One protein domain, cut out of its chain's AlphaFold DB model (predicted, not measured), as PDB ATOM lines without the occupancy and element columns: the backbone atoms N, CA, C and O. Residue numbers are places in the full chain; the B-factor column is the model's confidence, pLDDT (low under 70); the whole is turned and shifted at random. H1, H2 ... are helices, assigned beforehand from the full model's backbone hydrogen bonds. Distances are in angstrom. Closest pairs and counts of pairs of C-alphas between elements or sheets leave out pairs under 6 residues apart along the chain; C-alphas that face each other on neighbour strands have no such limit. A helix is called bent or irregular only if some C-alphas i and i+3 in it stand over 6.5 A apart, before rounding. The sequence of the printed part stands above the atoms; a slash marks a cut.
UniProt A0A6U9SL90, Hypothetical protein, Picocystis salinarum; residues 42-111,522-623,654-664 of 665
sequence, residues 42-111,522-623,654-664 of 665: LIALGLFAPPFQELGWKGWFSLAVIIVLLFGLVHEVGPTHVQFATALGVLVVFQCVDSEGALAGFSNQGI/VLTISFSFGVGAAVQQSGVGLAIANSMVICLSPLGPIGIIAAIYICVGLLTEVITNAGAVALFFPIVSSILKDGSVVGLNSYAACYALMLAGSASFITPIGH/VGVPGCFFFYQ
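Overview. This is residues 42 to 111, 522 to 623 and 654 to 664 of the 665 residues of the protein "Hypothetical protein" of Picocystis salinarum (UniProt A0A6U9SL90). Six helices or arms, H3, H4, H6, H7b, H8 and H9, make a bundle with H8 near its middle: H6 packs on one side of H8, with H3 and H4 beyond, and H7b and H9 pack on the other side. H7a crosses this bundle near one end, and the short helices H1 and H2 pack on H7a; H5 packs on H6, and H10 on H7b and H9. The printed part has 183 residues with ten named helices, H1 to H10 in order, and no named strand; the class is all helix. It is compact and rounded, with a radius of gyration of the C-alphas of 15.8 A and spans of 42 by 39 by 32 A.

Along the chain. H1, residues 42 to 47, begins at C-alpha 42 (215.782, 178.955, 160.777). H2 is residues 50 to 54, H3 57 to 74 (25.7 A), H4 80 to 93 (20.0 A), H5 99 to 107 and H6 522 to 537 (23.3 A). H7, residues 540 to 571, was assigned as one helix by its hydrogen bonds but is bent, with C-alphas 554 and 557 9.2 A apart; its arms are H7a, 540 to 554 (23.2 A), and H7b, 557 to 571 (21.2 A). H8 is residues 577 to 594 (25.9 A), with a kink of 33 degrees near residue 584; H9 is 602 to 614 (18.5 A). H10, residues 654 to 662, ends at C-alpha 662 (235.724, 191.751, 144.861).

Arrangement. H7 is the hub, touching six other helices. H7a touches H8 at Gly 541 and Ile 587, their closest C-alphas, 4.9 A apart, and is only just about perpendicular to it at 72 degrees. H7a also touches H1 (Gly 46 to Ser 547, closest C-alphas, 5.4 A) and H2 (Pro 51 to Ala 543, 4.9 A). H8 and H9 form a hairpin at a shallow tilt of 17 degrees, closest at the C-alphas of Asn 577 and Gly 613, 5.4 A. H6 touches H8 at a shallow tilt of 31 degrees, the same way, with C-alphas 532 and 586 closest at 5.4 A. H3 and H4 form a hairpin at 14 degrees, closest at C-alphas 65 and 87, 6.3 A. H5 touches H6, with C-alphas 102 and 530 4.0 A apart at the closest. H10 touches H9, with C-alphas 604 and 659 closest at 4.9 A. H5 and H10 are apart. Every O i to N i+4 pair is within hydrogen-bond range in H1, H3, H4, H7b, H9 and H10; the counts are 11 of 12 in H6, 10 of 11 in H7a, 12 of 14 in H8, 0 of 1 in H2 with 1 of 2 O i to N i+3 pairs, and 2 of 5 in H5 with 3 of 6.

Size, cuts and confidence. The farthest C-alphas, of Val 93 and Phe 661, are 44.3 A apart. Residues 112 to 521 and 624 to 653 are not printed, with gaps between C-alphas of 6.6 A and 21.2 A. Of the links printed whole, none is long. Mean pLDDT of the printed part is 83.9; residues 42 to 51, 53, 622 and 664 are under 70.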
ATOM      1  N   LEU A  42     214.852 179.454 161.792       51.44
ATOM      2  CA  LEU A  42     215.782 178.955 160.777       51.44
ATOM      3  C   LEU A  42     216.728 177.882 161.341       51.44
ATOM      4  O   LEU A  42     216.937 176.858 160.696       51.44
ATOM      5  N   ILE A  43     217.240 178.060 162.565       50.75
ATOM      6  CA  ILE A  43     218.051 177.041 163.257       50.75
ATOM      7  C   ILE A  43     217.200 175.815 163.631       50.75
ATOM      8  O   ILE A  43     217.690 174.700 163.557       50.75
ATOM      9  N   ALA A  44     215.925 175.983 163.980       46.88
ATOM     10  CA  ALA A  44     215.000 174.916 164.363       46.88
ATOM     11  C   ALA A  44     214.484 174.122 163.163       46.88
ATOM     12  O   ALA A  44     214.310 172.912 163.273       46.88
ATOM     13  N   LEU A  45     214.337 174.766 162.000       50.28
ATOM     14  CA  LEU A  45     214.235 174.067 160.718       50.28
ATOM     15  C   LEU A  45     215.475 173.188 160.459       50.28
ATOM     16  O   LEU A  45     215.345 172.128 159.854       50.28
ATOM     17  N   GLY A  46     216.645 173.581 160.983       49.31
ATOM     18  CA  GLY A  46     217.885 172.797 160.987       49.31
ATOM     19  C   GLY A  46     218.056 171.811 162.158       49.31
ATOM     20  O   GLY A  46     218.770 170.834 162.002       49.31
ATOM     21  N   LEU A  47     217.392 171.979 163.307       51.31
ATOM     22  CA  LEU A  47     217.511 171.062 164.462       51.31
ATOM     23  C   LEU A  47     216.936 169.665 164.169       51.31
ATOM     24  O   LEU A  47     217.313 168.697 164.824       51.31
ATOM     25  N   PHE A  48     216.055 169.554 163.170       51.97
ATOM     26  CA  PHE A  48     215.584 168.278 162.617       51.97
ATOM     27  C   PHE A  48     216.417 167.787 161.423       51.97
ATOM     28  O   PHE A  48     216.099 166.752 160.836       51.97
ATOM     29  N   ALA A  49     217.472 168.512 161.050       57.34
ATOM     30  CA  ALA A  49     218.390 168.085 160.012       57.34
ATOM     31  C   ALA A  49     219.333 166.990 160.555       57.34
ATOM     32  O   ALA A  49     219.701 167.006 161.735       57.34
ATOM     33  N   PRO A  50     219.774 166.058 159.691       61.38
ATOM     34  CA  PRO A  50     220.675 164.968 160.068       61.38
ATOM     35  C   PRO A  50     221.942 165.369 160.861       61.38
ATOM     36  O   PRO A  50     222.324 164.588 161.729       61.38
ATOM     37  N   PRO A  51     222.571 166.559 160.689       68.44
ATOM     38  CA  PRO A  51     223.810 166.900 161.397       68.44
ATOM     39  C   PRO A  51     223.682 166.971 162.925       68.44
ATOM     40  O   PRO A  51     224.652 166.710 163.631       68.44
ATOM     41  N   PHE A  52     222.504 167.308 163.462       73.69
ATOM     42  CA  PHE A  52     222.301 167.388 164.915       73.69
ATOM     43  C   PHE A  52     222.082 166.020 165.573       73.69
ATOM     44  O   PHE A  52     222.145 165.915 166.798       73.69
ATOM     45  N   GLN A  53     221.851 164.965 164.785       68.88
ATOM     46  CA  GLN A  53     221.678 163.606 165.304       68.88
ATOM     47  C   GLN A  53     223.010 162.966 165.721       68.88
ATOM     48  O   GLN A  53     223.013 162.078 166.569       68.88
ATOM     49  N   GLU A  54     224.136 163.449 165.190       73.88
ATOM     50  CA  GLU A  54     225.481 162.971 165.541       73.88
ATOM     51  C   GLU A  54     226.087 163.693 166.759       73.88
ATOM     52  O   GLU A  54     227.184 163.356 167.209       73.88
ATOM     53  N   LEU A  55     225.382 164.676 167.338       82.69
ATOM     54  CA  LEU A  55     225.883 165.405 168.501       82.69
ATOM     55  C   LEU A  55     225.906 164.520 169.753       82.69
ATOM     56  O   LEU A  55     224.871 164.098 170.272       82.69
ATOM     57  N   GLY A  56     227.101 164.329 170.312       87.62
ATOM     58  CA  GLY A  56     227.266 163.748 171.641       87.62
ATOM     59  C   GLY A  56     226.688 164.636 172.753       87.62
ATOM     60  O   GLY A  56     226.334 165.799 172.544       87.62
ATOM     61  N   TRP A  57     226.650 164.115 173.984       88.75
ATOM     62  CA  TRP A  57     226.122 164.851 175.144       88.75
ATOM     63  C   TRP A  57     226.844 166.189 175.386       88.75
ATOM     64  O   TRP A  57     226.201 167.170 175.756       88.75
ATOM     65  N   LYS A  58     228.162 166.246 175.122       90.31
ATOM     66  CA  LYS A  58     228.964 167.477 175.210       90.31
ATOM     67  C   LYS A  58     228.469 168.545 174.236       90.31
ATOM     68  O   LYS A  58     228.407 169.710 174.605       90.31
ATOM     69  N   GLY A  59     228.068 168.150 173.027       87.94
ATOM     70  CA  GLY A  59     227.496 169.052 172.029       87.94
ATOM     71  C   GLY A  59     226.168 169.644 172.491       87.94
ATOM     72  O   GLY A  59     225.999 170.862 172.489       87.94
ATOM     73  N   TRP A  60     225.244 168.802 172.960       88.44
ATOM     74  CA  TRP A  60     223.951 169.263 173.481       88.44
ATOM     75  C   TRP A  60     224.099 170.172 174.703       88.44
ATOM     76  O   TRP A  60     223.405 171.183 174.809       88.44
ATOM     77  N   PHE A  61     225.031 169.847 175.599       91.56
ATOM     78  CA  PHE A  61     225.336 170.685 176.753       91.56
ATOM     79  C   PHE A  61     225.931 172.036 176.334       91.56
ATOM     80  O   PHE A  61     225.442 173.076 176.777       91.56
ATOM     81  N   SER A  62     226.916 172.047 175.431       90.06
ATOM     82  CA  SER A  62     227.486 173.285 174.890       90.06
ATOM     83  C   SER A  62     226.425 174.155 174.222       90.06
ATOM     84  O   SER A  62     226.358 175.354 174.489       90.06
ATOM     85  N   LEU A  63     225.544 173.556 173.416       88.00
ATOM     86  CA  LEU A  63     224.427 174.256 172.786       88.00
ATOM     87  C   LEU A  63     223.492 174.880 173.832       88.00
ATOM     88  O   LEU A  63     223.133 176.049 173.707       88.00
ATOM     89  N   ALA A  64     223.145 174.145 174.890       88.81
ATOM     90  CA  ALA A  64     222.324 174.667 175.978       88.81
ATOM     91  C   ALA A  64     222.989 175.864 176.682       88.81
ATOM     92  O   ALA A  64     222.329 176.876 176.919       88.81
ATOM     93  N   VAL A  65     224.297 175.797 176.957       91.50
ATOM     94  CA  VAL A  65     225.050 176.917 177.554       91.50
ATOM     95  C   VAL A  65     225.053 178.139 176.633       91.50
ATOM     96  O   VAL A  65     224.853 179.254 177.108       91.50
ATOM     97  N   ILE A  66     225.213 177.953 175.321       87.44
ATOM     98  CA  ILE A  66     225.168 179.048 174.339       87.44
ATOM     99  C   ILE A  66     223.774 179.678 174.277       87.44
ATOM    100  O   ILE A  66     223.659 180.901 174.222       87.44
ATOM    101  N   ILE A  67     222.708 178.874 174.338       85.62
ATOM    102  CA  ILE A  67     221.327 179.376 174.398       85.62
ATOM    103  C   ILE A  67     221.119 180.208 175.670       85.62
ATOM    104  O   ILE A  67     220.535 181.290 175.603       85.62
ATOM    105  N   VAL A  68     221.629 179.750 176.817       88.94
ATOM    106  CA  VAL A  68     221.571 180.501 178.083       88.94
ATOM    107  C   VAL A  68     222.388 181.793 178.005       88.94
ATOM    108  O   VAL A  68     221.904 182.837 178.442       88.94
ATOM    109  N   LEU A  69     223.585 181.757 177.411       87.12
ATOM    110  CA  LEU A  69     224.416 182.939 177.168       87.12
ATOM    111  C   LEU A  69     223.673 183.958 176.295       87.12
ATOM    112  O   LEU A  69     223.567 185.122 176.666       87.12
ATOM    113  N   LEU A  70     223.102 183.522 175.169       82.06
ATOM    114  CA  LEU A  70     222.293 184.371 174.293       82.06
ATOM    115  C   LEU A  70     221.104 184.971 175.038       82.06
ATOM    116  O   LEU A  70     220.875 186.175 174.959       82.06
ATOM    117  N   PHE A  71     220.375 184.161 175.806       83.19
ATOM    118  CA  PHE A  71     219.256 184.643 176.607       83.19
ATOM    119  C   PHE A  71     219.704 185.712 177.615       83.19
ATOM    120  O   PHE A  71     219.045 186.745 177.737       83.19
ATOM    121  N   GLY A  72     220.840 185.501 178.284       82.81
ATOM    122  CA  GLY A  72     221.448 186.465 179.198       82.81
ATOM    123  C   GLY A  72     221.853 187.773 178.514       82.81
ATOM    124  O   GLY A  72     221.623 188.849 179.077       82.81
ATOM    125  N   LEU A  73     222.405 187.698 177.298       78.38
ATOM    126  CA  LEU A  73     222.841 188.866 176.527       78.38
ATOM    127  C   LEU A  73     221.635 189.701 176.093       78.38
ATOM    128  O   LEU A  73     221.644 190.918 176.241       78.38
ATOM    129  N   VAL A  74     220.572 189.037 175.639       75.06
ATOM    130  CA  VAL A  74     219.307 189.665 175.222       75.06
ATOM    131  C   VAL A  74     218.596 190.339 176.399       75.06
ATOM    132  O   VAL A  74     217.992 191.399 176.242       75.06
ATOM    133  N   HIS A  75     218.656 189.728 177.585       74.00
ATOM    134  CA  HIS A  75     218.030 190.263 178.798       74.00
ATOM    135  C   HIS A  75     218.930 191.227 179.574       74.00
ATOM    136  O   HIS A  75     218.488 191.752 180.595       74.00
ATOM    137  N   GLU A  76     220.163 191.464 179.109       73.06
ATOM    138  CA  GLU A  76     221.158 192.303 179.784       73.06
ATOM    139  C   GLU A  76     221.290 191.956 181.284       73.06
ATOM    140  O   GLU A  76     221.407 192.841 182.132       73.06
ATOM    141  N   VAL A  77     221.261 190.658 181.632       75.75
ATOM    142  CA  VAL A  77     221.267 190.174 183.036       75.75
ATOM    143  C   VAL A  77     222.503 190.661 183.805       75.75
ATOM    144  O   VAL A  77     222.481 190.801 185.026       75.75
ATOM    145  N   GLY A  78     223.580 190.961 183.082       78.69
ATOM    146  CA  GLY A  78     224.776 191.600 183.608       78.69
ATOM    147  C   GLY A  78     225.719 192.052 182.491       78.69
ATOM    148  O   GLY A  78     225.383 191.924 181.310       78.69
ATOM    149  N   PRO A  79     226.916 192.553 182.839       82.38
ATOM    150  CA  PRO A  79     227.921 192.962 181.861       82.38
ATOM    151  C   PRO A  79     228.327 191.810 180.932       82.38
ATOM    152  O   PRO A  79     228.500 190.677 181.383       82.38
ATOM    153  N   THR A  80     228.532 192.097 179.644       82.12
ATOM    154  CA  THR A  80     228.827 191.087 178.607       82.12
ATOM    155  C   THR A  80     230.018 190.197 178.960       82.12
ATOM    156  O   THR A  80     229.918 188.976 178.870       82.12
ATOM    157  N   HIS A  81     231.120 190.786 179.431       85.81
ATOM    158  CA  HIS A  81     232.327 190.049 179.804       85.81
ATOM    159  C   HIS A  81     232.080 189.037 180.927       85.81
ATOM    160  O   HIS A  81     232.636 187.947 180.882       85.81
ATOM    161  N   VAL A  82     231.214 189.354 181.898       91.88
ATOM    162  CA  VAL A  82     230.853 188.430 182.986       91.88
ATOM    163  C   VAL A  82     230.048 187.254 182.444       91.88
ATOM    164  O   VAL A  82     230.269 186.115 182.850       91.88
ATOM    165  N   GLN A  83     229.137 187.506 181.503       90.50
ATOM    166  CA  GLN A  83     228.333 186.448 180.894       90.50
ATOM    167  C   GLN A  83     229.196 185.492 180.064       90.50
ATOM    168  O   GLN A  83     229.101 184.279 180.243       90.50
ATOM    169  N   PHE A  84     230.090 186.026 179.223       89.94
ATOM    170  CA  PHE A  84     231.050 185.219 178.465       89.94
ATOM    171  C   PHE A  84     232.011 184.453 179.386       89.94
ATOM    172  O   PHE A  84     232.234 183.265 179.162       89.94
ATOM    173  N   ALA A  85     232.517 185.083 180.452       93.69
ATOM    174  CA  ALA A  85     233.353 184.414 181.453       93.69
ATOM    175  C   ALA A  85     232.615 183.257 182.139       93.69
ATOM    176  O   ALA A  85     233.176 182.181 182.324       93.69
ATOM    177  N   THR A  86     231.344 183.466 182.497       94.81
ATOM    178  CA  THR A  86     230.513 182.450 183.155       94.81
ATOM    179  C   THR A  86     230.228 181.289 182.209       94.81
ATOM    180  O   THR A  86     230.396 180.135 182.595       94.81
ATOM    181  N   ALA A  87     229.848 181.579 180.961       93.56
ATOM    182  CA  ALA A  87     229.618 180.558 179.944       93.56
ATOM    183  C   ALA A  87     230.883 179.725 179.696       93.56
ATOM    184  O   ALA A  87     230.822 178.498 179.739       93.56
ATOM    185  N   LEU A  88     232.037 180.378 179.526       94.12
ATOM    186  CA  LEU A  88     233.315 179.690 179.375       94.12
ATOM    187  C   LEU A  88     233.662 178.853 180.613       94.12
ATOM    188  O   LEU A  88     234.029 177.692 180.476       94.12
ATOM    189  N   GLY A  89     233.505 179.412 181.814       95.06
ATOM    190  CA  GLY A  89     233.776 178.708 183.066       95.06
ATOM    191  C   GLY A  89     232.957 177.424 183.196       95.06
ATOM    192  O   GLY A  89     233.506 176.377 183.529       95.06
ATOM    193  N   VAL A  90     231.666 177.471 182.851       95.81
ATOM    194  CA  VAL A  90     230.811 176.276 182.807       95.81
ATOM    195  C   VAL A  90     231.325 175.278 181.762       95.81
ATOM    196  O   VAL A  90     231.486 174.103 182.076       95.81
ATOM    197  N   LEU A  91     231.650 175.715 180.546       94.38
ATOM    198  CA  LEU A  91     232.148 174.823 179.487       94.38
ATOM    199  C   LEU A  91     233.474 174.137 179.857       94.38
ATOM    200  O   LEU A  91     233.656 172.958 179.553       94.38
ATOM    201  N   VAL A  92     234.367 174.841 180.556       94.88
ATOM    202  CA  VAL A  92     235.632 174.292 181.069       94.88
ATOM    203  C   VAL A  92     235.379 173.265 182.173       94.88
ATOM    204  O   VAL A  92     235.930 172.167 182.124       94.88
ATOM    205  N   VAL A  93     234.513 173.577 183.148       95.00
ATOM    206  CA  VAL A  93     234.189 172.665 184.265       95.00
ATOM    207  C   VAL A  93     233.628 171.334 183.758       95.00
ATOM    208  O   VAL A  93     233.975 170.278 184.283       95.00
ATOM    209  N   PHE A  94     232.806 171.372 182.711       93.62
ATOM    210  CA  PHE A  94     232.221 170.178 182.095       93.62
ATOM    211  C   PHE A  94     233.098 169.548 180.996       93.62
ATOM    212  O   PHE A  94     232.662 168.610 180.327       93.62
ATOM    213  N   GLN A  95     234.345 170.013 180.827       91.12
ATOM    214  CA  GLN A  95     235.317 169.499 179.852       91.12
ATOM    215  C   GLN A  95     234.789 169.491 178.405       91.12
ATOM    216  O   GLN A  95     235.058 168.561 177.632       91.12
ATOM    217  N   CYS A  96     234.006 170.510 178.044       90.69
ATOM    218  CA  CYS A  96     233.609 170.777 176.659       90.69
ATOM    219  C   CYS A  96     234.710 171.492 175.867       90.69
ATOM    220  O   CYS A  96     234.665 171.484 174.640       90.69
ATOM    221  N   VAL A  97     235.669 172.101 176.567       91.75
ATOM    222  CA  VAL A  97     236.878 172.706 176.010       91.75
ATOM    223  C   VAL A  97     238.059 172.402 176.924       91.75
ATOM    224  O   VAL A  97     237.899 172.300 178.146       91.75
ATOM    225  N   ASP A  98     239.232 172.222 176.336       90.62
ATOM    226  CA  ASP A  98     240.494 172.077 177.050       90.62
ATOM    227  C   ASP A  98     241.033 173.420 177.577       90.62
ATOM    228  O   ASP A  98     240.565 174.505 177.230       90.62
ATOM    229  N   SER A  99     242.019 173.362 178.478       88.69
ATOM    230  CA  SER A  99     242.586 174.569 179.096       88.69
ATOM    231  C   SER A  99     243.305 175.468 178.090       88.69
ATOM    232  O   SER A  99     243.283 176.686 178.252       88.69
ATOM    233  N   GLU A 100     243.917 174.879 177.062       86.69
ATOM    234  CA  GLU A 100     244.589 175.614 175.991       86.69
ATOM    235  C   GLU A 100     243.568 176.385 175.146       86.69
ATOM    236  O   GLU A 100     243.671 177.607 175.044       86.69
ATOM    237  N   GLY A 101     242.505 175.723 174.669       84.69
ATOM    238  CA  GLY A 101     241.420 176.384 173.942       84.69
ATOM    239  C   GLY A 101     240.690 177.445 174.770       84.69
ATOM    240  O   GLY A 101     240.328 178.497 174.249       84.69
ATOM    241  N   ALA A 102     240.514 177.224 176.076       88.25
ATOM    242  CA  ALA A 102     239.874 178.196 176.962       88.25
ATOM    243  C   ALA A 102     240.704 179.475 177.177       88.25
ATOM    244  O   ALA A 102     240.132 180.555 177.346       88.25
ATOM    245  N   LEU A 103     242.037 179.365 177.191       88.81
ATOM    246  CA  LEU A 103     242.951 180.483 177.447       88.81
ATOM    247  C   LEU A 103     243.530 181.115 176.175       88.81
ATOM    248  O   LEU A 103     244.118 182.192 176.276       88.81
ATOM    249  N   ALA A 104     243.314 180.511 175.000       82.88
ATOM    250  CA  ALA A 104     243.841 180.962 173.709       82.88
ATOM    251  C   ALA A 104     243.606 182.459 173.441       82.88
ATOM    252  O   ALA A 104     244.512 183.173 173.003       82.88
ATOM    253  N   GLY A 105     242.426 182.969 173.813       81.56
ATOM    254  CA  GLY A 105     242.094 184.385 173.670       81.56
ATOM    255  C   GLY A 105     243.077 185.312 174.390       81.56
ATOM    256  O   GLY A 105     243.504 186.306 173.819       81.56
ATOM    257  N   PHE A 106     243.514 184.984 175.607       87.06
ATOM    258  CA  PHE A 106     244.388 185.867 176.393       87.06
ATOM    259  C   PHE A 106     245.806 186.002 175.824       87.06
ATOM    260  O   PHE A 106     246.467 187.008 176.074       87.06
ATOM    261  N   SER A 107     246.271 185.017 175.056       85.19
ATOM    262  CA  SER A 107     247.563 185.049 174.362       85.19
ATOM    263  C   SER A 107     247.481 185.615 172.943       85.19
ATOM    264  O   SER A 107     248.495 185.675 172.246       85.19
ATOM    265  N   ASN A 108     246.299 186.039 172.491       82.69
ATOM    266  CA  ASN A 108     246.102 186.448 171.111       82.69
ATOM    267  C   ASN A 108     246.743 187.821 170.811       82.69
ATOM    268  O   ASN A 108     246.483 188.846 171.460       82.69
ATOM    269  N   GLN A 109     247.564 187.859 169.759       81.69
ATOM    270  CA  GLN A 109     248.252 189.071 169.304       81.69
ATOM    271  C   GLN A 109     247.272 190.171 168.854       81.69
ATOM    272  O   GLN A 109     247.537 191.363 169.041       81.69
ATOM    273  N   GLY A 110     246.132 189.794 168.273       77.62
ATOM    274  CA  GLY A 110     245.100 190.718 167.813       77.62
ATOM    275  C   GLY A 110     244.439 191.483 168.959       77.62
ATOM    276  O   GLY A 110     244.359 192.711 168.906       77.62
ATOM    277  N   ILE A 111     244.085 190.797 170.052       82.06
ATOM    278  CA  ILE A 111     243.555 191.439 171.274       82.06
ATOM    279  C   ILE A 111     244.563 192.424 171.856       82.06
ATOM    280  O   ILE A 111     244.219 193.555 172.217       82.06
ATOM    281  N   VAL A 522     237.995 194.040 176.048       84.62
ATOM    282  CA  VAL A 522     239.156 193.135 175.960       84.62
ATOM    283  C   VAL A 522     238.832 191.769 176.569       84.62
ATOM    284  O   VAL A 522     239.102 190.736 175.953       84.62
ATOM    285  N   LEU A 523     238.177 191.745 177.733       88.81
ATOM    286  CA  LEU A 523     237.730 190.511 178.379       88.81
ATOM    287  C   LEU A 523     236.623 189.803 177.595       88.81
ATOM    288  O   LEU A 523     236.680 188.587 177.438       88.81
ATOM    289  N   THR A 524     235.633 190.539 177.077       83.25
ATOM    290  CA  THR A 524     234.558 189.952 176.253       83.25
ATOM    291  C   THR A 524     235.144 189.226 175.048       83.25
ATOM    292  O   THR A 524     234.781 188.082 174.784       83.25
ATOM    293  N   ILE A 525     236.089 189.867 174.357       78.81
ATOM    294  CA  ILE A 525     236.784 189.261 173.228       78.81
ATOM    295  C   ILE A 525     237.568 188.039 173.710       78.81
ATOM    296  O   ILE A 525     237.330 186.952 173.203       78.81
ATOM    297  N   SER A 526     238.406 188.165 174.741       86.50
ATOM    298  CA  SER A 526     239.248 187.061 175.235       86.50
ATOM    299  C   SER A 526     238.437 185.814 175.607       86.50
ATOM    300  O   SER A 526     238.755 184.711 175.171       86.50
ATOM    301  N   PHE A 527     237.337 185.977 176.349       89.19
ATOM    302  CA  PHE A 527     236.464 184.860 176.717       89.19
ATOM    303  C   PHE A 527     235.682 184.296 175.531       89.19
ATOM    304  O   PHE A 527     235.377 183.103 175.511       89.19
ATOM    305  N   SER A 528     235.372 185.119 174.525       84.31
ATOM    306  CA  SER A 528     234.688 184.635 173.329       84.31
ATOM    307  C   SER A 528     235.512 183.645 172.509       84.31
ATOM    308  O   SER A 528     234.922 182.729 171.943       84.31
ATOM    309  N   PHE A 529     236.846 183.762 172.507       83.38
ATOM    310  CA  PHE A 529     237.724 182.761 171.888       83.38
ATOM    311  C   PHE A 529     237.536 181.397 172.551       83.38
ATOM    312  O   PHE A 529     237.298 180.412 171.860       83.38
ATOM    313  N   GLY A 530     237.531 181.351 173.886       87.94
ATOM    314  CA  GLY A 530     237.302 180.109 174.624       87.94
ATOM    315  C   GLY A 530     235.917 179.507 174.366       87.94
ATOM    316  O   GLY A 530     235.786 178.299 174.180       87.94
ATOM    317  N   VAL A 531     234.871 180.342 174.304       88.56
ATOM    318  CA  VAL A 531     233.519 179.878 173.933       88.56
ATOM    319  C   VAL A 531     233.505 179.356 172.493       88.56
ATOM    320  O   VAL A 531     232.896 178.322 172.225       88.56
ATOM    321  N   GLY A 532     234.208 180.018 171.575       83.75
ATOM    322  CA  GLY A 532     234.350 179.579 170.191       83.75
ATOM    323  C   GLY A 532     235.077 178.241 170.058       83.75
ATOM    324  O   GLY A 532     234.600 177.360 169.343       83.75
ATOM    325  N   ALA A 533     236.162 178.040 170.807       85.00
ATOM    326  CA  ALA A 533     236.869 176.766 170.881       85.00
ATOM    327  C   ALA A 533     235.952 175.649 171.405       85.00
ATOM    328  O   ALA A 533     235.900 174.568 170.821       85.00
ATOM    329  N   ALA A 534     235.140 175.926 172.431       88.62
ATOM    330  CA  ALA A 534     234.149 174.975 172.932       88.62
ATOM    331  C   ALA A 534     233.088 174.612 171.877       88.62
ATOM    332  O   ALA A 534     232.702 173.448 171.762       88.62
ATOM    333  N   VAL A 535     232.619 175.580 171.078       86.56
ATOM    334  CA  VAL A 535     231.676 175.343 169.965       86.56
ATOM    335  C   VAL A 535     232.281 174.415 168.911       86.56
ATOM    336  O   VAL A 535     231.583 173.528 168.415       86.56
ATOM    337  N   GLN A 536     233.563 174.600 168.581       85.25
ATOM    338  CA  GLN A 536     234.269 173.762 167.610       85.25
ATOM    339  C   GLN A 536     234.520 172.349 168.163       85.25
ATOM    340  O   GLN A 536     234.100 171.371 167.548       85.25
ATOM    341  N   GLN A 537     235.122 172.228 169.353       88.62
ATOM    342  CA  GLN A 537     235.478 170.936 169.960       88.62
ATOM    343  C   GLN A 537     234.256 170.074 170.314       88.62
ATOM    344  O   GLN A 537     234.332 168.847 170.301       88.62
ATOM    345  N   SER A 538     233.112 170.698 170.611       89.19
ATOM    346  CA  SER A 538     231.867 169.982 170.916       89.19
ATOM    347  C   SER A 538     231.058 169.554 169.683       89.19
ATOM    348  O   SER A 538     230.030 168.894 169.840       89.19
ATOM    349  N   GLY A 539     231.486 169.922 168.467       85.62
ATOM    350  CA  GLY A 539     230.807 169.589 167.207       85.62
ATOM    351  C   GLY A 539     229.574 170.444 166.885       85.62
ATOM    352  O   GLY A 539     229.003 170.318 165.804       85.62
ATOM    353  N   VAL A 540     229.178 171.357 167.781       86.12
ATOM    354  CA  VAL A 540     228.037 172.269 167.577       86.12
ATOM    355  C   VAL A 540     228.257 173.161 166.353       86.12
ATOM    356  O   VAL A 540     227.340 173.334 165.549       86.12
ATOM    357  N   GLY A 541     229.468 173.707 166.191       83.44
ATOM    358  CA  GLY A 541     229.808 174.570 165.056       83.44
ATOM    359  C   GLY A 541     229.606 173.872 163.711       83.44
ATOM    360  O   GLY A 541     228.970 174.435 162.821       83.44
ATOM    361  N   LEU A 542     230.057 172.617 163.610       83.19
ATOM    362  CA  LEU A 542     229.904 171.779 162.419       83.19
ATOM    363  C   LEU A 542     228.428 171.477 162.120       83.19
ATOM    364  O   LEU A 542     227.995 171.591 160.977       83.19
ATOM    365  N   ALA A 543     227.623 171.147 163.135       83.75
ATOM    366  CA  ALA A 543     226.206 170.852 162.932       83.75
ATOM    367  C   ALA A 543     225.413 172.066 162.419       83.75
ATOM    368  O   ALA A 543     224.588 171.932 161.507       83.75
ATOM    369  N   ILE A 544     225.691 173.261 162.957       82.56
ATOM    370  CA  ILE A 544     225.075 174.506 162.479       82.56
ATOM    371  C   ILE A 544     225.556 174.824 161.057       82.56
ATOM    372  O   ILE A 544     224.732 175.125 160.193       82.56
ATOM    373  N   ALA A 545     226.863 174.712 160.800       81.56
ATOM    374  CA  ALA A 545     227.458 174.932 159.484       81.56
ATOM    375  C   ALA A 545     226.821 174.037 158.413       81.56
ATOM    376  O   ALA A 545     226.291 174.544 157.425       81.56
ATOM    377  N   ASN A 546     226.773 172.725 158.651       83.50
ATOM    378  CA  ASN A 546     226.195 171.754 157.723       83.50
ATOM    379  C   ASN A 546     224.714 172.028 157.462       83.50
ATOM    380  O   ASN A 546     224.254 171.934 156.326       83.50
ATOM    381  N   SER A 547     223.967 172.430 158.490       82.50
ATOM    382  CA  SER A 547     222.559 172.806 158.334       82.50
ATOM    383  C   SER A 547     222.397 174.035 157.435       82.50
ATOM    384  O   SER A 547     221.557 174.035 156.536       82.50
ATOM    385  N   MET A 548     223.240 175.059 157.617       79.56
ATOM    386  CA  MET A 548     223.258 176.229 156.735       79.56
ATOM    387  C   MET A 548     223.620 175.845 155.296       79.56
ATOM    388  O   MET A 548     222.947 176.291 154.366       79.56
ATOM    389  N   VAL A 549     224.633 174.996 155.101       81.88
ATOM    390  CA  VAL A 549     225.057 174.530 153.771       81.88
ATOM    391  C   VAL A 549     223.942 173.752 153.074       81.88
ATOM    392  O   VAL A 549     223.647 174.040 151.917       81.88
ATOM    393  N   ILE A 550     223.262 172.831 153.760       81.94
ATOM    394  CA  ILE A 550     222.153 172.057 153.181       81.94
ATOM    395  C   ILE A 550     221.035 172.988 152.695       81.94
ATOM    396  O   ILE A 550     220.574 172.855 151.560       81.94
ATOM    397  N   CYS A 551     220.628 173.960 153.517       80.44
ATOM    398  CA  CYS A 551     219.548 174.886 153.171       80.44
ATOM    399  C   CYS A 551     219.921 175.876 152.056       80.44
ATOM    400  O   CYS A 551     219.043 176.321 151.317       80.44
ATOM    401  N   LEU A 552     221.200 176.248 151.941       83.56
ATOM    402  CA  LEU A 552     221.654 177.346 151.082       83.56
ATOM    403  C   LEU A 552     222.483 176.893 149.877       83.56
ATOM    404  O   LEU A 552     222.762 177.720 149.009       83.56
ATOM    405  N   SER A 553     222.812 175.602 149.761       74.38
ATOM    406  CA  SER A 553     223.512 175.052 148.593       74.38
ATOM    407  C   SER A 553     222.865 175.407 147.244       74.38
ATOM    408  O   SER A 553     223.626 175.692 146.314       74.38
ATOM    409  N   PRO A 554     221.520 175.530 147.096       81.44
ATOM    410  CA  PRO A 554     220.918 175.935 145.821       81.44
ATOM    411  C   PRO A 554     221.272 177.366 145.389       81.44
ATOM    412  O   PRO A 554     221.200 177.688 144.207       81.44
ATOM    413  N   LEU A 555     221.640 178.233 146.337       82.69
ATOM    414  CA  LEU A 555     222.017 179.629 146.095       82.69
ATOM    415  C   LEU A 555     223.536 179.803 145.903       82.69
ATOM    416  O   LEU A 555     224.001 180.916 145.643       82.69
ATOM    417  N   GLY A 556     224.316 178.725 146.040       85.81
ATOM    418  CA  GLY A 556     225.775 178.746 145.943       85.81
ATOM    419  C   GLY A 556     226.459 179.595 147.032       85.81
ATOM    420  O   GLY A 556     225.857 179.903 148.066       85.81
ATOM    421  N   PRO A 557     227.719 180.024 146.816       87.31
ATOM    422  CA  PRO A 557     228.485 180.767 147.823       87.31
ATOM    423  C   PRO A 557     227.871 182.122 148.201       87.31
ATOM    424  O   PRO A 557     227.975 182.544 149.352       87.31
ATOM    425  N   ILE A 558     227.183 182.790 147.263       90.12
ATOM    426  CA  ILE A 558     226.450 184.036 147.544       90.12
ATOM    427  C   ILE A 558     225.378 183.802 148.612       90.12
ATOM    428  O   ILE A 558     225.211 184.648 149.488       90.12
ATOM    429  N   GLY A 559     224.674 182.666 148.572       89.44
ATOM    430  CA  GLY A 559     223.650 182.325 149.561       89.44
ATOM    431  C   GLY A 559     224.207 182.235 150.981       89.44
ATOM    432  O   GLY A 559     223.602 182.759 151.915       89.44
ATOM    433  N   ILE A 560     225.394 181.645 151.135       88.44
ATOM    434  CA  ILE A 560     226.091 181.550 152.425       88.44
ATOM    435  C   ILE A 560     226.514 182.934 152.922       88.44
ATOM    436  O   ILE A 560     226.231 183.289 154.064       88.44
ATOM    437  N   ILE A 561     227.129 183.750 152.060       91.44
ATOM    438  CA  ILE A 561     227.537 185.123 152.396       91.44
ATOM    439  C   ILE A 561     226.315 185.966 152.803       91.44
ATOM    440  O   ILE A 561     226.363 186.693 153.798       91.44
ATOM    441  N   ALA A 562     225.200 185.834 152.077       91.50
ATOM    442  CA  ALA A 562     223.942 186.499 152.400       91.50
ATOM    443  C   ALA A 562     223.400 186.064 153.765       91.50
ATOM    444  O   ALA A 562     222.980 186.906 154.559       91.50
ATOM    445  N   ALA A 563     223.435 184.765 154.062       89.50
ATOM    446  CA  ALA A 563     222.968 184.236 155.335       89.50
ATOM    447  C   ALA A 563     223.834 184.693 156.510       89.50
ATOM    448  O   ALA A 563     223.277 185.072 157.538       89.50
ATOM    449  N   ILE A 564     225.162 184.734 156.350       90.75
ATOM    450  CA  ILE A 564     226.072 185.320 157.345       90.75
ATOM    451  C   ILE A 564     225.676 186.777 157.596       90.75
ATOM    452  O   ILE A 564     225.469 187.161 158.748       90.75
ATOM    453  N   TYR A 565     225.495 187.571 156.534       92.69
ATOM    454  CA  TYR A 565     225.140 188.982 156.674       92.69
ATOM    455  C   TYR A 565     223.801 189.192 157.386       92.69
ATOM    456  O   TYR A 565     223.706 190.004 158.304       92.69
ATOM    457  N   ILE A 566     222.769 188.446 156.988       90.31
ATOM    458  CA  ILE A 566     221.421 188.574 157.547       90.31
ATOM    459  C   ILE A 566     221.379 188.074 158.993       90.31
ATOM    460  O   ILE A 566     220.867 188.778 159.856       90.31
ATOM    461  N   CYS A 567     221.917 186.887 159.284       87.62
ATOM    462  CA  CYS A 567     221.836 186.308 160.626       87.62
ATOM    463  C   CYS A 567     222.614 187.145 161.638       87.62
ATOM    464  O   CYS A 567     222.088 187.470 162.701       87.62
ATOM    465  N   VAL A 568     223.842 187.541 161.292       89.88
ATOM    466  CA  VAL A 568     224.675 188.362 162.175       89.88
ATOM    467  C   VAL A 568     224.091 189.760 162.293       89.88
ATOM    468  O   VAL A 568     223.923 190.232 163.409       89.88
ATOM    469  N   GLY A 569     223.704 190.390 161.180       89.44
ATOM    470  CA  GLY A 569     223.119 191.730 161.184       89.44
ATOM    471  C   GLY A 569     221.779 191.823 161.917       89.44
ATOM    472  O   GLY A 569     221.409 192.896 162.368       89.44
ATOM    473  N   LEU A 570     221.035 190.722 162.046       86.31
ATOM    474  CA  LEU A 570     219.844 190.648 162.893       86.31
ATOM    475  C   LEU A 570     220.201 190.408 164.361       86.31
ATOM    476  O   LEU A 570     219.577 190.977 165.255       86.31
ATOM    477  N   LEU A 571     221.206 189.574 164.623       83.38
ATOM    478  CA  LEU A 571     221.671 189.285 165.975       83.38
ATOM    479  C   LEU A 571     222.256 190.539 166.644       83.38
ATOM    480  O   LEU A 571     221.967 190.808 167.810       83.38
ATOM    481  N   THR A 572     223.004 191.346 165.892       86.12
ATOM    482  CA  THR A 572     223.594 192.617 166.340       86.12
ATOM    483  C   THR A 572     222.554 193.693 166.674       86.12
ATOM    484  O   THR A 572     222.898 194.707 167.271       86.12
ATOM    485  N   GLU A 573     221.279 193.498 166.327       84.81
ATOM    486  CA  GLU A 573     220.183 194.392 166.730       84.81
ATOM    487  C   GLU A 573     219.622 194.067 168.116       84.81
ATOM    488  O   GLU A 573     218.897 194.869 168.710       84.81
ATOM    489  N   VAL A 574     219.930 192.879 168.634       75.88
ATOM    490  CA  VAL A 574     219.413 192.404 169.920       75.88
ATOM    491  C   VAL A 574     220.514 192.353 170.972       75.88
ATOM    492  O   VAL A 574     220.261 192.663 172.134       75.88
ATOM    493  N   ILE A 575     221.732 191.986 170.571       77.94
ATOM    494  CA  ILE A 575     222.900 191.911 171.450       77.94
ATOM    495  C   ILE A 575     224.011 192.844 170.962       77.94
ATOM    496  O   ILE A 575     223.983 193.340 169.841       77.94
ATOM    497  N   THR A 576     225.030 193.054 171.797       78.75
ATOM    498  CA  THR A 576     226.202 193.855 171.421       78.75
ATOM    499  C   THR A 576     226.905 193.281 170.192       78.75
ATOM    500  O   THR A 576     227.127 192.068 170.125       78.75
ATOM    501  N   ASN A 577     227.359 194.152 169.292       84.12
ATOM    502  CA  ASN A 577     228.003 193.749 168.041       84.12
ATOM    503  C   ASN A 577     229.190 192.793 168.218       84.12
ATOM    504  O   ASN A 577     229.276 191.783 167.519       84.12
ATOM    505  N   ALA A 578     230.053 193.067 169.202       78.44
ATOM    506  CA  ALA A 578     231.194 192.211 169.511       78.44
ATOM    507  C   ALA A 578     230.746 190.795 169.907       78.44
ATOM    508  O   ALA A 578     231.299 189.815 169.417       78.44
ATOM    509  N   GLY A 579     229.700 190.683 170.732       76.44
ATOM    510  CA  GLY A 579     229.125 189.400 171.143       76.44
ATOM    511  C   GLY A 579     228.511 188.607 169.985       76.44
ATOM    512  O   GLY A 579     228.679 187.391 169.925       76.44
ATOM    513  N   ALA A 580     227.845 189.279 169.040       84.75
ATOM    514  CA  ALA A 580     227.272 188.629 167.860       84.75
ATOM    515  C   ALA A 580     228.353 188.048 166.941       84.75
ATOM    516  O   ALA A 580     228.267 186.887 166.545       84.75
ATOM    517  N   VAL A 581     229.395 188.830 166.648       87.38
ATOM    518  CA  VAL A 581     230.537 188.389 165.834       87.38
ATOM    519  C   VAL A 581     231.263 187.221 166.496       87.38
ATOM    520  O   VAL A 581     231.504 186.207 165.847       87.38
ATOM    521  N   ALA A 582     231.561 187.348 167.788       79.88
ATOM    522  CA  ALA A 582     232.181 186.314 168.608       79.88
ATOM    523  C   ALA A 582     231.449 184.966 168.529       79.88
ATOM    524  O   ALA A 582     232.073 183.917 168.399       79.88
ATOM    525  N   LEU A 583     230.118 184.996 168.607       80.62
ATOM    526  CA  LEU A 583     229.296 183.792 168.602       80.62
ATOM    527  C   LEU A 583     229.168 183.172 167.207       80.62
ATOM    528  O   LEU A 583     229.107 181.951 167.081       80.62
ATOM    529  N   PHE A 584     229.118 184.001 166.163       87.12
ATOM    530  CA  PHE A 584     228.906 183.527 164.796       87.12
ATOM    531  C   PHE A 584     230.199 183.135 164.076       87.12
ATOM    532  O   PHE A 584     230.168 182.287 163.185       87.12
ATOM    533  N   PHE A 585     231.344 183.705 164.459       88.44
ATOM    534  CA  PHE A 585     232.631 183.404 163.835       88.44
ATOM    535  C   PHE A 585     232.975 181.898 163.818       88.44
ATOM    536  O   PHE A 585     233.332 181.408 162.749       88.44
ATOM    537  N   PRO A 586     232.820 181.120 164.912       84.88
ATOM    538  CA  PRO A 586     233.102 179.681 164.897       84.88
ATOM    539  C   PRO A 586     232.266 178.903 163.873       84.88
ATOM    540  O   PRO A 586     232.750 177.933 163.291       84.88
ATOM    541  N   ILE A 587     231.026 179.340 163.626       86.38
ATOM    542  CA  ILE A 587     230.144 178.758 162.608       86.38
ATOM    543  C   ILE A 587     230.704 179.072 161.217       86.38
ATOM    544  O   ILE A 587     230.839 178.171 160.395       86.38
ATOM    545  N   VAL A 588     231.099 180.327 160.970       89.56
ATOM    546  CA  VAL A 588     231.734 180.737 159.704       89.56
ATOM    547  C   VAL A 588     233.034 179.967 159.461       89.56
ATOM    548  O   VAL A 588     233.220 179.441 158.369       89.56
ATOM    549  N   SER A 589     233.895 179.839 160.475       87.75
ATOM    550  CA  SER A 589     235.129 179.047 160.394       87.75
ATOM    551  C   SER A 589     234.837 177.581 160.054       87.75
ATOM    552  O   SER A 589     235.464 177.023 159.158       87.75
ATOM    553  N   SER A 590     233.819 176.981 160.683       85.38
ATOM    554  CA  SER A 590     233.410 175.599 160.393       85.38
ATOM    555  C   SER A 590     232.955 175.429 158.938       85.38
ATOM    556  O   SER A 590     233.376 174.479 158.289       85.38
ATOM    557  N   ILE A 591     232.169 176.371 158.394       86.62
ATOM    558  CA  ILE A 591     231.748 176.357 156.977       86.62
ATOM    559  C   ILE A 591     232.960 176.459 156.040       86.62
ATOM    560  O   ILE A 591     233.025 175.761 155.029       86.62
ATOM    561  N   LEU A 592     233.915 177.336 156.359       87.88
ATOM    562  CA  LEU A 592     235.109 177.544 155.537       87.88
ATOM    563  C   LEU A 592     236.042 176.327 155.548       87.88
ATOM    564  O   LEU A 592     236.569 175.963 154.501       87.88
ATOM    565  N   LYS A 593     236.218 175.684 156.708       83.56
ATOM    566  CA  LYS A 593     237.056 174.484 156.867       83.56
ATOM    567  C   LYS A 593     236.450 173.236 156.239       83.56
ATOM    568  O   LYS A 593     237.192 172.411 155.719       83.56
ATOM    569  N   ASP A 594     235.128 173.092 156.300       79.38
ATOM    570  CA  ASP A 594     234.421 171.948 155.718       79.38
ATOM    571  C   ASP A 594     234.606 171.884 154.191       79.38
ATOM    572  O   ASP A 594     234.660 170.807 153.603       79.38
ATOM    573  N   GLY A 595     234.752 173.040 153.529       74.25
ATOM    574  CA  GLY A 595     235.101 173.117 152.107       74.25
ATOM    575  C   GLY A 595     234.023 172.592 151.149       74.25
ATOM    576  O   GLY A 595     234.228 172.586 149.935       74.25
ATOM    577  N   SER A 596     232.856 172.192 151.661       73.94
ATOM    578  CA  SER A 596     231.728 171.670 150.878       73.94
ATOM    579  C   SER A 596     231.128 172.697 149.913       73.94
ATOM    580  O   SER A 596     230.536 172.335 148.892       73.94
ATOM    581  N   VAL A 597     231.306 173.992 150.192       77.50
ATOM    582  CA  VAL A 597     230.818 175.090 149.353       77.50
ATOM    583  C   VAL A 597     231.901 175.521 148.364       77.50
ATOM    584  O   VAL A 597     232.693 176.431 148.618       77.50
ATOM    585  N   VAL A 598     231.904 174.881 147.195       74.06
ATOM    586  CA  VAL A 598     232.843 175.190 146.106       74.06
ATOM    587  C   VAL A 598     232.740 176.667 145.703       74.06
ATOM    588  O   VAL A 598     231.670 177.154 145.340       74.06
ATOM    589  N   GLY A 599     233.872 177.379 145.732       75.94
ATOM    590  CA  GLY A 599     233.972 178.786 145.322       75.94
ATOM    591  C   GLY A 599     233.696 179.815 146.425       75.94
ATOM    592  O   GLY A 599     233.652 181.011 146.128       75.94
ATOM    593  N   LEU A 600     233.518 179.391 147.681       83.75
ATOM    594  CA  LEU A 600     233.459 180.301 148.825       83.75
ATOM    595  C   LEU A 600     234.876 180.708 149.256       83.75
ATOM    596  O   LEU A 600     235.640 179.893 149.760       83.75
ATOM    597  N   ASN A 601     235.224 181.981 149.068       87.56
ATOM    598  CA  ASN A 601     236.505 182.524 149.515       87.56
ATOM    599  C   ASN A 601     236.445 182.914 151.007       87.56
ATOM    600  O   ASN A 601     235.522 183.615 151.435       87.56
ATOM    601  N   SER A 602     237.458 182.517 151.783       89.75
ATOM    602  CA  SER A 602     237.605 182.841 153.208       89.75
ATOM    603  C   SER A 602     237.551 184.345 153.500       89.75
ATOM    604  O   SER A 602     236.878 184.767 154.443       89.75
ATOM    605  N   TYR A 603     238.184 185.176 152.661       90.00
ATOM    606  CA  TYR A 603     238.118 186.633 152.781       90.00
ATOM    607  C   TYR A 603     236.699 187.153 152.560       90.00
ATOM    608  O   TYR A 603     236.244 188.004 153.320       90.00
ATOM    609  N   ALA A 604     235.974 186.637 151.564       91.56
ATOM    610  CA  ALA A 604     234.610 187.077 151.277       91.56
ATOM    611  C   ALA A 604     233.668 186.817 152.466       91.56
ATOM    612  O   ALA A 604     232.909 187.707 152.857       91.56
ATOM    613  N   ALA A 605     233.758 185.633 153.082       92.00
ATOM    614  CA  ALA A 605     232.969 185.282 154.261       92.00
ATOM    615  C   ALA A 605     233.354 186.119 155.494       92.00
ATOM    616  O   ALA A 605     232.475 186.648 156.179       92.00
ATOM    617  N   CYS A 606     234.656 186.305 155.748       92.75
ATOM    618  CA  CYS A 606     235.132 187.119 156.867       92.75
ATOM    619  C   CYS A 606     234.747 188.595 156.706       92.75
ATOM    620  O   CYS A 606     234.242 189.199 157.648       92.75
ATOM    621  N   TYR A 607     234.910 189.185 155.517       93.19
ATOM    622  CA  TYR A 607     234.498 190.569 155.274       93.19
ATOM    623  C   TYR A 607     232.981 190.743 155.360       93.19
ATOM    624  O   TYR A 607     232.520 191.755 155.882       93.19
ATOM    625  N   ALA A 608     232.191 189.755 154.933       94.06
ATOM    626  CA  ALA A 608     230.747 189.795 155.133       94.06
ATOM    627  C   ALA A 608     230.375 189.768 156.620       94.06
ATOM    628  O   ALA A 608     229.525 190.552 157.041       94.06
ATOM    629  N   LEU A 609     231.057 188.948 157.427       94.06
ATOM    630  CA  LEU A 609     230.902 188.933 158.882       94.06
ATOM    631  C   LEU A 609     231.291 190.281 159.517       94.06
ATOM    632  O   LEU A 609     230.572 190.771 160.384       94.06
ATOM    633  N   MET A 610     232.377 190.914 159.057       93.44
ATOM    634  CA  MET A 610     232.805 192.250 159.505       93.44
ATOM    635  C   MET A 610     231.754 193.332 159.206       93.44
ATOM    636  O   MET A 610     231.394 194.126 160.082       93.44
ATOM    637  N   LEU A 611     231.221 193.347 157.977       93.69
ATOM    638  CA  LEU A 611     230.165 194.281 157.577       93.69
ATOM    639  C   LEU A 611     228.882 194.042 158.375       93.69
ATOM    640  O   LEU A 611     228.300 194.994 158.885       93.69
ATOM    641  N   ALA A 612     228.477 192.783 158.543       92.50
ATOM    642  CA  ALA A 612     227.284 192.410 159.297       92.50
ATOM    643  C   ALA A 612     227.393 192.776 160.780       92.50
ATOM    644  O   ALA A 612     226.469 193.355 161.344       92.50
ATOM    645  N   GLY A 613     228.561 192.531 161.383       89.75
ATOM    646  CA  GLY A 613     228.891 192.956 162.743       89.75
ATOM    647  C   GLY A 613     228.837 194.474 162.934       89.75
ATOM    648  O   GLY A 613     228.657 194.954 164.047       89.75
ATOM    649  N   SER A 614     228.968 195.250 161.859       88.81
ATOM    650  CA  SER A 614     228.867 196.713 161.884       88.81
ATOM    651  C   SER A 614     227.471 197.229 161.511       88.81
ATOM    652  O   SER A 614     227.176 198.401 161.739       88.81
ATOM    653  N   ALA A 615     226.603 196.376 160.964       85.25
ATOM    654  CA  ALA A 615     225.325 196.743 160.363       85.25
ATOM    655  C   ALA A 615     224.163 196.800 161.370       85.25
ATOM    656  O   ALA A 615     223.108 196.228 161.117       85.25
ATOM    657  N   SER A 616     224.345 197.496 162.494       86.00
ATOM    658  CA  SER A 616     223.287 197.702 163.495       86.00
ATOM    659  C   SER A 616     222.632 199.061 163.275       86.00
ATOM    660  O   SER A 616     223.091 200.070 163.812       86.00
ATOM    661  N   PHE A 617     221.605 199.119 162.433       89.81
ATOM    662  CA  PHE A 617     220.923 200.367 162.076       89.81
ATOM    663  C   PHE A 617     219.444 200.380 162.469       89.81
ATOM    664  O   PHE A 617     218.874 201.462 162.601       89.81
ATOM    665  N   ILE A 618     218.811 199.223 162.677       87.44
ATOM    666  CA  ILE A 618     217.378 199.092 162.980       87.44
ATOM    667  C   ILE A 618     217.059 199.513 164.415       87.44
ATOM    668  O   ILE A 618     215.975 200.042 164.682       87.44
ATOM    669  N   THR A 619     217.979 199.291 165.350       84.94
ATOM    670  CA  THR A 619     217.788 199.581 166.768       84.94
ATOM    671  C   THR A 619     218.891 200.485 167.315       84.94
ATOM    672  O   THR A 619     220.032 200.477 166.848       84.94
ATOM    673  N   PRO A 620     218.580 201.269 168.363       77.50
ATOM    674  CA  PRO A 620     219.599 202.053 169.034       77.50
ATOM    675  C   PRO A 620     220.533 201.196 169.895       77.50
ATOM    676  O   PRO A 620     221.597 201.679 170.244       77.50
ATOM    677  N   ILE A 621     220.138 199.970 170.262       72.06
ATOM    678  CA  ILE A 621     220.816 199.150 171.278       72.06
ATOM    679  C   ILE A 621     222.068 198.481 170.714       72.06
ATOM    680  O   ILE A 621     223.072 198.406 171.417       72.06
ATOM    681  N   GLY A 622     222.025 198.038 169.454       64.94
ATOM    682  CA  GLY A 622     223.110 197.252 168.864       64.94
ATOM    683  C   GLY A 622     224.483 197.927 168.929       64.94
ATOM    684  O   GLY A 622     225.489 197.285 169.226       64.94
ATOM    685  N   HIS A 623     224.529 199.250 168.740       78.19
ATOM    686  CA  HIS A 623     225.780 200.008 168.695       78.19
ATOM    687  C   HIS A 623     225.821 201.134 169.738       78.19
ATOM    688  O   HIS A 623     224.906 201.952 169.822       78.19
ATOM    689  N   VAL A 654     224.119 195.603 148.461       94.19
ATOM    690  CA  VAL A 654     225.394 196.047 147.881       94.19
ATOM    691  C   VAL A 654     226.589 195.311 148.492       94.19
ATOM    692  O   VAL A 654     227.503 194.902 147.777       94.19
ATOM    693  N   GLY A 655     226.580 195.111 149.809       91.88
ATOM    694  CA  GLY A 655     227.668 194.502 150.565       91.88
ATOM    695  C   GLY A 655     227.849 193.020 150.257       91.88
ATOM    696  O   GLY A 655     228.976 192.595 150.031       91.88
ATOM    697  N   VAL A 656     226.763 192.243 150.175       93.00
ATOM    698  CA  VAL A 656     226.839 190.791 149.925       93.00
ATOM    699  C   VAL A 656     227.428 190.484 148.539       93.00
ATOM    700  O   VAL A 656     228.430 189.764 148.477       93.00
ATOM    701  N   PRO A 657     226.914 191.053 147.427       92.19
ATOM    702  CA  PRO A 657     227.545 190.873 146.123       92.19
ATOM    703  C   PRO A 657     228.944 191.480 146.071       92.19
ATOM    704  O   PRO A 657     229.829 190.897 145.457       92.19
ATOM    705  N   GLY A 658     229.176 192.618 146.736       90.62
ATOM    706  CA  GLY A 658     230.500 193.226 146.821       90.62
ATOM    707  C   GLY A 658     231.531 192.271 147.427       90.62
ATOM    708  O   GLY A 658     232.584 192.047 146.831       90.62
ATOM    709  N   CYS A 659     231.220 191.662 148.574       90.44
ATOM    710  CA  CYS A 659     232.084 190.672 149.216       90.44
ATOM    711  C   CYS A 659     232.370 189.486 148.295       90.44
ATOM    712  O   CYS A 659     233.513 189.041 148.218       90.44
ATOM    713  N   PHE A 660     231.360 189.010 147.571       89.25
ATOM    714  CA  PHE A 660     231.529 187.911 146.631       89.25
ATOM    715  C   PHE A 660     232.408 188.296 145.432       89.25
ATOM    716  O   PHE A 660     233.420 187.652 145.200       89.25
ATOM    717  N   PHE A 661     232.084 189.364 144.699       89.31
ATOM    718  CA  PHE A 661     232.772 189.701 143.447       89.31
ATOM    719  C   PHE A 661     234.179 190.279 143.645       89.31
ATOM    720  O   PHE A 661     235.079 189.962 142.872       89.31
ATOM    721  N   PHE A 662     234.409 191.119 144.663       86.38
ATOM    722  CA  PHE A 662     235.724 191.751 144.861       86.38
ATOM    723  C   PHE A 662     236.768 190.829 145.495       86.38
ATOM    724  O   PHE A 662     237.964 191.092 145.345       86.38
ATOM    725  N   TYR A 663     236.328 189.783 146.196       81.75
ATOM    726  CA  TYR A 663     237.199 188.826 146.886       81.75
ATOM    727  C   TYR A 663     237.007 187.390 146.385       81.75
ATOM    728  O   TYR A 663     237.398 186.447 147.060       81.75
ATOM    729  N   GLN A 664     236.422 187.213 145.197       65.88
ATOM    730  CA  GLN A 664     236.391 185.930 144.487       65.88
ATOM    731  C   GLN A 664     237.764 185.536 143.908       65.88
ATOM    732  O   GLN A 664     237.988 184.357 143.628       65.88
TER     733      GLN A 664